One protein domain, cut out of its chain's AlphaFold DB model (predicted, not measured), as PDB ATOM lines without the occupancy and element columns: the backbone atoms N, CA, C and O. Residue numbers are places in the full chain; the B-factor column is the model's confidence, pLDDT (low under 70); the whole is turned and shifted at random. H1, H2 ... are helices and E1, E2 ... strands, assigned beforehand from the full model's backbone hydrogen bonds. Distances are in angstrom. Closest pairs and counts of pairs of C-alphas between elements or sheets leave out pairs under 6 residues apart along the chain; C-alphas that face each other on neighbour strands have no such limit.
ATOM      1  N   LYS A 487     -36.257 -29.911 -13.405       90.56
ATOM      2  CA  LYS A 487     -36.289 -30.788 -14.585       90.56
ATOM      3  C   LYS A 487     -37.014 -32.104 -14.307       90.56
ATOM      4  O   LYS A 487     -37.219 -32.499 -13.160       90.56
ATOM      5  N   GLU A 488     -37.335 -32.817 -15.383       88.75
ATOM      6  CA  GLU A 488     -37.867 -34.166 -15.263       88.75
ATOM      7  C   GLU A 488     -36.877 -35.075 -14.507       88.75
ATOM      8  O   GLU A 488     -35.685 -35.083 -14.815       88.75
ATOM      9  N   ASN A 489     -37.372 -35.861 -13.548       90.06
ATOM     10  CA  ASN A 489     -36.591 -36.766 -12.697       90.06
ATOM     11  C   ASN A 489     -35.589 -36.040 -11.783       90.06
ATOM     12  O   ASN A 489     -34.538 -36.589 -11.451       90.06
ATOM     13  N   ALA A 490     -35.906 -34.810 -11.363       93.50
ATOM     14  CA  ALA A 490     -35.050 -34.003 -10.492       93.50
ATOM     15  C   ALA A 490     -34.725 -34.646  -9.137       93.50
ATOM     16  O   ALA A 490     -33.747 -34.246  -8.511       93.50
ATOM     17  N   PHE A 491     -35.509 -35.628  -8.697       96.50
ATOM     18  CA  PHE A 491     -35.284 -36.338  -7.445       96.50
ATOM     19  C   PHE A 491     -35.197 -37.839  -7.694       96.50
ATOM     20  O   PHE A 491     -35.976 -38.371  -8.485       96.50
ATOM     21  N   ALA A 492     -34.322 -38.539  -6.978       96.06
ATOM     22  CA  ALA A 492     -34.331 -39.995  -6.923       96.06
ATOM     23  C   ALA A 492     -34.261 -40.501  -5.479       96.06
ATOM     24  O   ALA A 492     -33.503 -39.987  -4.661       96.06
ATOM     25  N   VAL A 493     -35.060 -41.521  -5.168       95.81
ATOM     26  CA  VAL A 493     -35.077 -42.204  -3.869       95.81
ATOM     27  C   VAL A 493     -34.984 -43.698  -4.129       95.81
ATOM     28  O   VAL A 493     -35.815 -44.259  -4.842       95.81
ATOM     29  N   ASN A 494     -33.962 -44.355  -3.577       86.19
ATOM     30  CA  ASN A 494     -33.721 -45.795  -3.760       86.19
ATOM     31  C   ASN A 494     -33.721 -46.240  -5.243       86.19
ATOM     32  O   ASN A 494     -34.227 -47.309  -5.586       86.19
ATOM     33  N   GLY A 495     -33.180 -45.403  -6.136       85.06
ATOM     34  CA  GLY A 495     -33.118 -45.666  -7.578       85.06
ATOM     35  C   GLY A 495     -34.441 -45.488  -8.336       85.06
ATOM     36  O   GLY A 495     -34.508 -45.842  -9.511       85.06
ATOM     37  N   GLN A 496     -35.493 -44.971  -7.692       93.19
ATOM     38  CA  GLN A 496     -36.740 -44.551  -8.341       93.19
ATOM     39  C   GLN A 496     -36.775 -43.030  -8.478       93.19
ATOM     40  O   GLN A 496     -36.455 -42.324  -7.524       93.19
ATOM     41  N   ASN A 497     -37.178 -42.531  -9.646       95.50
ATOM     42  CA  ASN A 497     -37.218 -41.099  -9.933       95.50
ATOM     43  C   ASN A 497     -38.569 -40.473  -9.567       95.50
ATOM     44  O   ASN A 497     -39.623 -41.082  -9.761       95.50
ATOM     45  N   TYR A 498     -38.530 -39.222  -9.117       94.69
ATOM     46  CA  TYR A 498     -39.680 -38.417  -8.728       94.69
ATOM     47  C   TYR A 498     -39.592 -37.018  -9.343       94.69
ATOM     48  O   TYR A 498     -38.509 -36.474  -9.569       94.69
ATOM     49  N   GLN A 499     -40.763 -36.436  -9.608       88.00
ATOM     50  CA  GLN A 499     -40.910 -35.131 -10.267       88.00
ATOM     51  C   GLN A 499     -41.122 -33.977  -9.285       88.00
ATOM     52  O   GLN A 499     -41.010 -32.814  -9.661       88.00
ATOM     53  N   SER A 500     -41.438 -34.284  -8.027       91.62
ATOM     54  CA  SER A 500     -41.710 -33.285  -7.002       91.62
ATOM     55  C   SER A 500     -40.974 -33.610  -5.707       91.62
ATOM     56  O   SER A 500     -40.756 -34.775  -5.360       91.62
ATOM     57  N   TRP A 501     -40.632 -32.555  -4.965       94.06
ATOM     58  CA  TRP A 501     -40.060 -32.676  -3.628       94.06
ATOM     59  C   TRP A 501     -40.993 -33.451  -2.688       94.06
ATOM     60  O   TRP A 501     -40.543 -34.312  -1.939       94.06
ATOM     61  N   ALA A 502     -42.300 -33.180  -2.756       93.75
ATOM     62  CA  ALA A 502     -43.292 -33.817  -1.895       93.75
ATOM     63  C   ALA A 502     -43.344 -35.339  -2.100       93.75
ATOM     64  O   ALA A 502     -43.365 -36.083  -1.120       93.75
ATOM     65  N   ASP A 503     -43.296 -35.806  -3.352       94.94
ATOM     66  CA  ASP A 503     -43.306 -37.241  -3.650       94.94
ATOM     67  C   ASP A 503     -41.999 -37.919  -3.219       94.94
ATOM     68  O   ASP A 503     -42.031 -39.014  -2.656       94.94
ATOM     69  N   ALA A 504     -40.853 -37.254  -3.411       96.56
ATOM     70  CA  ALA A 504     -39.562 -37.754  -2.939       96.56
ATOM     71  C   ALA A 504     -39.531 -37.884  -1.404       96.56
ATOM     72  O   ALA A 504     -39.116 -38.912  -0.867       96.56
ATOM     73  N   VAL A 505     -40.042 -36.882  -0.682       97.19
ATOM     74  CA  VAL A 505     -40.178 -36.923   0.782       97.19
ATOM     75  C   VAL A 505     -41.118 -38.046   1.222       97.19
ATOM     76  O   VAL A 505     -40.788 -38.799   2.140       97.19
ATOM     77  N   ALA A 506     -42.270 -38.201   0.561       97.06
ATOM     78  CA  ALA A 506     -43.212 -39.276   0.855       97.06
ATOM     79  C   ALA A 506     -42.575 -40.663   0.658       97.06
ATOM     80  O   ALA A 506     -42.769 -41.551   1.490       97.06
ATOM     81  N   ALA A 507     -41.772 -40.831  -0.395       97.31
ATOM     82  CA  ALA A 507     -41.058 -42.070  -0.675       97.31
ATOM     83  C   ALA A 507     -40.007 -42.406   0.396       97.31
ATOM     84  O   ALA A 507     -39.965 -43.545   0.865       97.31
ATOM     85  N   VAL A 508     -39.201 -41.431   0.835       97.31
ATOM     86  CA  VAL A 508     -38.225 -41.645   1.922       97.31
ATOM     87  C   VAL A 508     -38.919 -41.979   3.239       97.31
ATOM     88  O   VAL A 508     -38.507 -42.909   3.932       97.31
ATOM     89  N   ASN A 509     -40.002 -41.272   3.570       97.31
ATOM     90  CA  ASN A 509     -40.784 -41.555   4.772       97.31
ATOM     91  C   ASN A 509     -41.360 -42.979   4.739       97.31
ATOM     92  O   ASN A 509     -41.261 -43.702   5.727       97.31
ATOM     93  N   ALA A 510     -41.903 -43.413   3.596       96.44
ATOM     94  CA  ALA A 510     -42.414 -44.773   3.421       96.44
ATOM     95  C   ALA A 510     -41.311 -45.845   3.535       96.44
ATOM     96  O   ALA A 510     -41.578 -46.959   3.986       96.44
ATOM     97  N   ALA A 511     -40.073 -45.506   3.167       94.75
ATOM     98  CA  ALA A 511     -38.904 -46.370   3.321       94.75
ATOM     99  C   ALA A 511     -38.323 -46.386   4.752       94.75
ATOM    100  O   ALA A 511     -37.414 -47.168   5.021       94.75
ATOM    101  N   ASN A 512     -38.861 -45.580   5.680       94.50
ATOM    102  CA  ASN A 512     -38.335 -45.361   7.036       94.50
ATOM    103  C   ASN A 512     -36.890 -44.831   7.071       94.50
ATOM    104  O   ASN A 512     -36.143 -45.104   8.010       94.50
ATOM    105  N   GLY A 513     -36.508 -44.062   6.051       94.25
ATOM    106  CA  GLY A 513     -35.200 -43.428   5.928       94.25
ATOM    107  C   GLY A 513     -34.551 -43.674   4.573       94.25
ATOM    108  O   GLY A 513     -35.050 -44.446   3.753       94.25
ATOM    109  N   GLY A 514     -33.433 -42.995   4.327       94.75
ATOM    110  CA  GLY A 514     -32.640 -43.177   3.110       94.75
ATOM    111  C   GLY A 514     -32.125 -41.869   2.524       94.75
ATOM    112  O   GLY A 514     -31.927 -40.893   3.242       94.75
ATOM    113  N   THR A 515     -31.906 -41.868   1.210       96.62
ATOM    114  CA  THR A 515     -31.286 -40.754   0.487       96.62
ATOM    115  C   THR A 515     -32.240 -40.172  -0.555       96.62
ATOM    116  O   THR A 515     -32.826 -40.924  -1.337       96.62
ATOM    117  N   ILE A 516     -32.352 -38.843  -0.593       97.56
ATOM    118  CA  ILE A 516     -32.901 -38.079  -1.718       97.56
ATOM    119  C   ILE A 516     -31.725 -37.575  -2.551       97.56
ATOM    120  O   ILE A 516     -30.967 -36.709  -2.115       97.56
ATOM    121  N   GLU A 517     -31.579 -38.115  -3.755       97.19
ATOM    122  CA  GLU A 517     -30.602 -37.640  -4.730       97.19
ATOM    123  C   GLU A 517     -31.207 -36.532  -5.598       97.19
ATOM    124  O   GLU A 517     -32.315 -36.680  -6.110       97.19
ATOM    125  N   LEU A 518     -30.483 -35.428  -5.764       97.06
ATOM    126  CA  LEU A 518     -30.842 -34.289  -6.601       97.06
ATOM    127  C   LEU A 518     -30.191 -34.447  -7.979       97.06
ATOM    128  O   LEU A 518     -28.983 -34.652  -8.068       97.06
ATOM    129  N   ASN A 519     -30.981 -34.317  -9.043       95.50
ATOM    130  CA  ASN A 519     -30.538 -34.298 -10.446       95.50
ATOM    131  C   ASN A 519     -30.693 -32.906 -11.096       95.50
ATOM    132  O   ASN A 519     -30.464 -32.737 -12.297       95.50
ATOM    133  N   ASP A 520     -31.132 -31.912 -10.324       95.31
ATOM    134  CA  ASP A 520     -31.272 -30.518 -10.741       95.31
ATOM    135  C   ASP A 520     -31.157 -29.595  -9.521       95.31
ATOM    136  O   ASP A 520     -31.283 -30.045  -8.383       95.31
ATOM    137  N   ASP A 521     -30.949 -28.297  -9.752       94.94
ATOM    138  CA  ASP A 521     -31.029 -27.301  -8.681       94.94
ATOM    139  C   ASP A 521     -32.458 -27.231  -8.129       94.94
ATOM    140  O   ASP A 521     -33.430 -27.203  -8.890       94.94
ATOM    141  N   VAL A 522     -32.595 -27.131  -6.812       94.62
ATOM    142  CA  VAL A 522     -33.879 -27.162  -6.110       94.62
ATOM    143  C   VAL A 522     -34.056 -25.902  -5.282       94.62
ATOM    144  O   VAL A 522     -33.198 -25.529  -4.480       94.62
ATOM    145  N   GLU A 523     -35.216 -25.269  -5.435       94.38
ATOM    146  CA  GLU A 523     -35.647 -24.158  -4.599       94.38
ATOM    147  C   GLU A 523     -36.898 -24.547  -3.804       94.38
ATOM    148  O   GLU A 523     -37.948 -24.847  -4.371       94.38
ATOM    149  N   LEU A 524     -36.781 -24.574  -2.476       92.19
ATOM    150  CA  LEU A 524     -37.856 -24.969  -1.570       92.19
ATOM    151  C   LEU A 524     -38.654 -23.761  -1.065       92.19
ATOM    152  O   LEU A 524     -38.113 -22.710  -0.706       92.19
ATOM    153  N   SER A 525     -39.970 -23.934  -0.987       88.62
ATOM    154  CA  SER A 525     -40.883 -22.944  -0.417       88.62
ATOM    155  C   SER A 525     -40.961 -23.076   1.105       88.62
ATOM    156  O   SER A 525     -40.579 -24.097   1.673       88.62
ATOM    157  N   SER A 526     -41.550 -22.088   1.776       84.75
ATOM    158  CA  SER A 526     -41.909 -22.199   3.197       84.75
ATOM    159  C   SER A 526     -42.971 -23.272   3.479       84.75
ATOM    160  O   SER A 526     -43.113 -23.694   4.623       84.75
ATOM    161  N   ALA A 527     -43.709 -23.717   2.458       85.81
ATOM    162  CA  ALA A 527     -44.675 -24.808   2.552       85.81
ATOM    163  C   ALA A 527     -44.041 -26.192   2.315       85.81
ATOM    164  O   ALA A 527     -44.706 -27.210   2.505       85.81
ATOM    165  N   SER A 528     -42.774 -26.250   1.887       89.94
ATOM    166  CA  SER A 528     -42.072 -27.511   1.659       89.94
ATOM    167  C   SER A 528     -41.802 -28.206   2.994       89.94
ATOM    168  O   SER A 528     -41.174 -27.641   3.887       89.94
ATOM    169  N   THR A 529     -42.258 -29.449   3.133       93.00
ATOM    170  CA  THR A 529     -42.017 -30.262   4.329       93.00
ATOM    171  C   THR A 529     -40.713 -31.040   4.197       93.00
ATOM    172  O   THR A 529     -40.398 -31.571   3.134       93.00
ATOM    173  N   MET A 530     -39.944 -31.116   5.282       95.75
ATOM    174  CA  MET A 530     -38.773 -31.994   5.359       95.75
ATOM    175  C   MET A 530     -39.199 -33.424   5.739       95.75
ATOM    176  O   MET A 530     -40.229 -33.574   6.411       95.75
ATOM    177  N   PRO A 531     -38.427 -34.463   5.356       96.94
ATOM    178  CA  PRO A 531     -38.645 -35.842   5.801       96.94
ATOM    179  C   PRO A 531     -38.798 -35.958   7.319       96.94
ATOM    180  O   PRO A 531     -38.122 -35.257   8.071       96.94
ATOM    181  N   SER A 532     -39.694 -36.841   7.762       97.00
ATOM    182  CA  SER A 532     -39.966 -37.111   9.183       97.00
ATOM    183  C   SER A 532     -39.171 -38.300   9.731       97.00
ATOM    184  O   SER A 532     -39.430 -38.783  10.829       97.00
ATOM    185  N   VAL A 533     -38.254 -38.825   8.926       97.19
ATOM    186  CA  VAL A 533     -37.362 -39.951   9.218       97.19
ATOM    187  C   VAL A 533     -35.932 -39.525   8.876       97.19
ATOM    188  O   VAL A 533     -35.772 -38.576   8.100       97.19
ATOM    189  N   PRO A 534     -34.896 -40.205   9.401       97.06
ATOM    190  CA  PRO A 534     -33.514 -39.901   9.052       97.06
ATOM    191  C   PRO A 534     -33.295 -39.905   7.536       97.06
ATOM    192  O   PRO A 534     -33.588 -40.895   6.859       97.06
ATOM    193  N   CYS A 535     -32.797 -38.794   7.002       97.81
ATOM    194  CA  CYS A 535     -32.644 -38.593   5.570       97.81
ATOM    195  C   CYS A 535     -31.291 -37.977   5.227       97.81
ATOM    196  O   CYS A 535     -30.807 -37.069   5.904       97.81
ATOM    197  N   THR A 536     -30.726 -38.425   4.114       98.00
ATOM    198  CA  THR A 536     -29.592 -37.777   3.470       98.00
ATOM    199  C   THR A 536     -30.039 -37.096   2.180       98.00
ATOM    200  O   THR A 536     -30.674 -37.726   1.341       98.00
ATOM    201  N   ILE A 537     -29.707 -35.820   1.988       97.94
ATOM    202  CA  ILE A 537     -29.927 -35.111   0.723       97.94
ATOM    203  C   ILE A 537     -28.575 -34.897   0.062       97.94
ATOM    204  O   ILE A 537     -27.673 -34.312   0.668       97.94
ATOM    205  N   ARG A 538     -28.459 -35.341  -1.190       97.25
ATOM    206  CA  ARG A 538     -27.208 -35.253  -1.938       97.25
ATOM    207  C   ARG A 538     -27.416 -35.009  -3.414       97.25
ATOM    208  O   ARG A 538     -28.470 -35.345  -3.931       97.25
ATOM    209  N   SER A 539     -26.413 -34.505  -4.119       96.94
ATOM    210  CA  SER A 539     -26.456 -34.501  -5.586       96.94
ATOM    211  C   SER A 539     -26.113 -35.866  -6.172       96.94
ATOM    212  O   SER A 539     -25.269 -36.590  -5.635       96.94
ATOM    213  N   ALA A 540     -26.734 -36.201  -7.300       90.94
ATOM    214  CA  ALA A 540     -26.385 -37.370  -8.089       90.94
ATOM    215  C   ALA A 540     -25.080 -37.138  -8.870       90.94
ATOM    216  O   ALA A 540     -24.934 -36.165  -9.612       90.94
ATOM    217  N   GLY A 541     -24.138 -38.075  -8.751       87.88
ATOM    218  CA  GLY A 541     -22.860 -38.021  -9.468       87.88
ATOM    219  C   GLY A 541     -21.915 -36.922  -8.969       87.88
ATOM    220  O   GLY A 541     -21.934 -36.549  -7.801       87.88
ATOM    221  N   GLU A 542     -21.043 -36.436  -9.856       87.25
ATOM    222  CA  GLU A 542     -19.990 -35.461  -9.515       87.25
ATOM    223  C   GLU A 542     -20.475 -33.997  -9.523       87.25
ATOM    224  O   GLU A 542     -19.813 -33.121  -8.970       87.25
ATOM    225  N   THR A 543     -21.622 -33.711 -10.145       91.56
ATOM    226  CA  THR A 543     -22.179 -32.353 -10.223       91.56
ATOM    227  C   THR A 543     -22.855 -31.983  -8.907       91.56
ATOM    228  O   THR A 543     -23.776 -32.672  -8.485       91.56
ATOM    229  N   LYS A 544     -22.468 -30.858  -8.292       95.00
ATOM    230  CA  LYS A 544     -23.124 -30.323  -7.087       95.00
ATOM    231  C   LYS A 544     -24.314 -29.443  -7.444       95.00
ATOM    232  O   LYS A 544     -24.148 -28.258  -7.736       95.00
ATOM    233  N   TYR A 545     -25.513 -29.998  -7.362       96.56
ATOM    234  CA  TYR A 545     -26.745 -29.236  -7.487       96.56
ATOM    235  C   TYR A 545     -26.984 -28.343  -6.272       96.56
ATOM    236  O   TYR A 545     -26.597 -28.643  -5.136       96.56
ATOM    237  N   LYS A 546     -27.611 -27.201  -6.533       96.31
ATOM    238  CA  LYS A 546     -27.913 -26.186  -5.536       96.31
ATOM    239  C   LYS A 546     -29.193 -26.520  -4.780       96.31
ATOM    240  O   LYS A 546     -30.228 -26.746  -5.394       96.31
ATOM    241  N   LEU A 547     -29.146 -26.450  -3.451       96.19
ATOM    242  CA  LEU A 547     -30.319 -26.454  -2.579       96.19
ATOM    243  C   LEU A 547     -30.521 -25.046  -2.005       96.19
ATOM    244  O   LEU A 547     -29.718 -24.567  -1.202       96.19
ATOM    245  N   SER A 548     -31.589 -24.373  -2.420       94.44
ATOM    246  CA  SER A 548     -31.965 -23.028  -1.968       94.44
ATOM    247  C   SER A 548     -33.411 -22.964  -1.496       94.44
ATOM    248  O   SER A 548     -34.160 -23.928  -1.621       94.44
ATOM    249  N   GLY A 549     -33.811 -21.814  -0.958       90.06
ATOM    250  CA  GLY A 549     -35.208 -21.534  -0.660       90.06
ATOM    251  C   GLY A 549     -35.436 -20.839   0.675       90.06
ATOM    252  O   GLY A 549     -34.532 -20.242   1.274       90.06
ATOM    253  N   SER A 550     -36.684 -20.931   1.128       89.44
ATOM    254  CA  SER A 550     -37.129 -20.429   2.429       89.44
ATOM    255  C   SER A 550     -36.426 -21.147   3.594       89.44
ATOM    256  O   SER A 550     -35.904 -22.245   3.408       89.44
ATOM    257  N   PRO A 551     -36.407 -20.558   4.808       92.88
ATOM    258  CA  PRO A 551     -35.938 -21.252   6.005       92.88
ATOM    259  C   PRO A 551     -36.595 -22.625   6.178       92.88
ATOM    260  O   PRO A 551     -37.817 -22.734   6.083       92.88
ATOM    261  N   LEU A 552     -35.794 -23.646   6.478       93.75
ATOM    262  CA  LEU A 552     -36.266 -25.022   6.640       93.75
ATOM    263  C   LEU A 552     -36.374 -25.383   8.119       93.75
ATOM    264  O   LEU A 552     -35.517 -25.002   8.913       93.75
ATOM    265  N   THR A 553     -37.405 -26.142   8.479       95.88
ATOM    266  CA  THR A 553     -37.546 -26.751   9.811       95.88
ATOM    267  C   THR A 553     -37.526 -28.263   9.655       95.88
ATOM    268  O   THR A 553     -38.275 -28.802   8.840       95.88
ATOM    269  N   LEU A 554     -36.643 -28.940  10.388       96.62
ATOM    270  CA  LEU A 554     -36.501 -30.390  10.305       96.62
ATOM    271  C   LEU A 554     -37.627 -31.103  11.063       96.62
ATOM    272  O   LEU A 554     -38.067 -30.640  12.115       96.62
ATOM    273  N   ASN A 555     -38.050 -32.247  10.518       96.31
ATOM    274  CA  ASN A 555     -38.992 -33.184  11.146       96.31
ATOM    275  C   ASN A 555     -38.330 -34.537  11.481       96.31
ATOM    276  O   ASN A 555     -38.993 -35.451  11.967       96.31
ATOM    277  N   GLY A 556     -37.045 -34.678  11.160       96.31
ATOM    278  CA  GLY A 556     -36.226 -35.872  11.299       96.31
ATOM    279  C   GLY A 556     -34.757 -35.507  11.087       96.31
ATOM    280  O   GLY A 556     -34.450 -34.399  10.636       96.31
ATOM    281  N   ASP A 557     -33.857 -36.427  11.427       97.88
ATOM    282  CA  ASP A 557     -32.417 -36.201  11.294       97.88
ATOM    283  C   ASP A 557     -32.027 -35.982   9.827       97.88
ATOM    284  O   ASP A 557     -32.522 -36.670   8.931       97.88
ATOM    285  N   LEU A 558     -31.126 -35.031   9.581       98.31
ATOM    286  CA  LEU A 558     -30.732 -34.634   8.235       98.31
ATOM    287  C   LEU A 558     -29.218 -34.689   8.043       98.31
ATOM    288  O   LEU A 558     -28.462 -34.095   8.808       98.31
ATOM    289  N   THR A 559     -28.789 -35.312   6.950       98.56
ATOM    290  CA  THR A 559     -27.426 -35.191   6.421       98.56
ATOM    291  C   THR A 559     -27.456 -34.488   5.065       98.56
ATOM    292  O   THR A 559     -28.250 -34.846   4.200       98.56
ATOM    293  N   LEU A 560     -26.599 -33.487   4.877       98.44
ATOM    294  CA  LEU A 560     -26.366 -32.813   3.602       98.44
ATOM    295  C   LEU A 560     -24.965 -33.160   3.101       98.44
ATOM    296  O   LEU A 560     -23.986 -32.940   3.814       98.44
ATOM    297  N   GLU A 561     -24.874 -33.673   1.879       96.62
ATOM    298  CA  GLU A 561     -23.618 -34.076   1.232       96.62
ATOM    299  C   GLU A 561     -23.621 -33.691  -0.245       96.62
ATOM    300  O   GLU A 561     -24.670 -33.645  -0.878       96.62
ATOM    301  N   ASN A 562     -22.448 -33.413  -0.809       96.94
ATOM    302  CA  ASN A 562     -22.259 -33.172  -2.240       96.94
ATOM    303  C   ASN A 562     -23.259 -32.165  -2.853       96.94
ATOM    304  O   ASN A 562     -23.840 -32.418  -3.905       96.94
ATOM    305  N   ILE A 563     -23.525 -31.034  -2.196       97.69
ATOM    306  CA  ILE A 563     -24.452 -29.999  -2.695       97.69
ATOM    307  C   ILE A 563     -23.841 -28.602  -2.625       97.69
ATOM    308  O   ILE A 563     -22.951 -28.331  -1.815       97.69
ATOM    309  N   THR A 564     -24.400 -27.697  -3.429       97.44
ATOM    310  CA  THR A 564     -24.239 -26.255  -3.226       97.44
ATOM    311  C   THR A 564     -25.355 -25.749  -2.304       97.44
ATOM    312  O   THR A 564     -26.517 -25.643  -2.690       97.44
ATOM    313  N   TYR A 565     -25.031 -25.429  -1.061       96.88
ATOM    314  CA  TYR A 565     -25.958 -24.938  -0.052       96.88
ATOM    315  C   TYR A 565     -26.260 -23.441  -0.220       96.88
ATOM    316  O   TYR A 565     -25.355 -22.612  -0.310       96.88
TER     317      TYR A 565
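What this domain is: This is residues 487 to 565 of the 740 residues of an uncharacterized protein of Butyricicoccus sp. AM18-35 (UniProt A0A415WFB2). From E3 onward the chain is wound in stacked turns, like a short solenoid: E3, E5 and E7 lie side by side as one wall, and E4 and E6, with residues 564 to 565 paired beside E6, make a smaller second wall. At the E3 end of the stack the hairpin of E1 and E2 continues the first wall, and H1 packs on one face of that sheet. The printed part has 79 residues, with named elements in the order E1, E2, H1, E3, E4, E5, E6, E7; the class is mixed, helices and strands, with under half of the residues in named elements. The larger sheet runs E2, E1, E3, E5, E7 and is mixed; E4 and E6 form a parallel sheet. The whole is compact and rounded, with a radius of gyration of the C-alphas of 11.2 A and spans of 27 by 27 by 20 A.

Where its parts are: In the larger sheet, E3 is residues 514 to 518, 13.3 A long, and E5 is residues 535 to 539, 13.4 A. E7, residues 558 to 561, is 10.0 A long and ends with C-alpha 561 at (-23.618, -34.076, 1.232). E1 is residues 491 to 493, 6.9 A, beginning with C-alpha 491 at (-35.284, -36.338, -7.445), and E2 is residues 496 to 498, 6.8 A. H1, residues 501 to 510, is 14.2 A long. E4 is residues 522 to 524, 6.4 A, and E6 is residues 546 to 549, 9.9 A.

How they stand to each other: E3 and E5 are parallel at 27 degrees, with N 518 and O 538 2.7 A apart. E5 and E7 are parallel at 19 degrees, with N 537 and O 559 at 2.8 A. E1 and E3 are antiparallel at 160 degrees, with N 517 and O 492 at 2.8 A. E2 and E1, a hairpin, have N 498 and O 491 at 2.8 A. H1 is on this sheet at a height of 7.5 A, two layers, a helix on one face of a sheet. It lies over E1 and only just over E3, with 3 of its C-alphas, and runs along the strands, at 4 degrees to E1 on the local plane; the closest C-alphas of H1 and E3 are those of Val 508 and Gly 514, 5.9 A apart. E2, H1 and E3 form a split strand-helix-strand unit, two strands running the same way with E1 between them, its crossover right-handed. E4 and E6 are parallel at 19 degrees, with N 524 and O 548 at 2.8 A. E5 and E6 are near each other, with 5 pairs of C-alphas within 10 A. In H1 every O i to N i+4 pair is within hydrogen-bond range.

The domain as a whole: The C-alphas farthest apart, those of Ala 527 and Glu 542, are 29.5 A apart. The printed part has no cut and no long link. Its mean pLDDT is 94.4, and no printed residue is under 70.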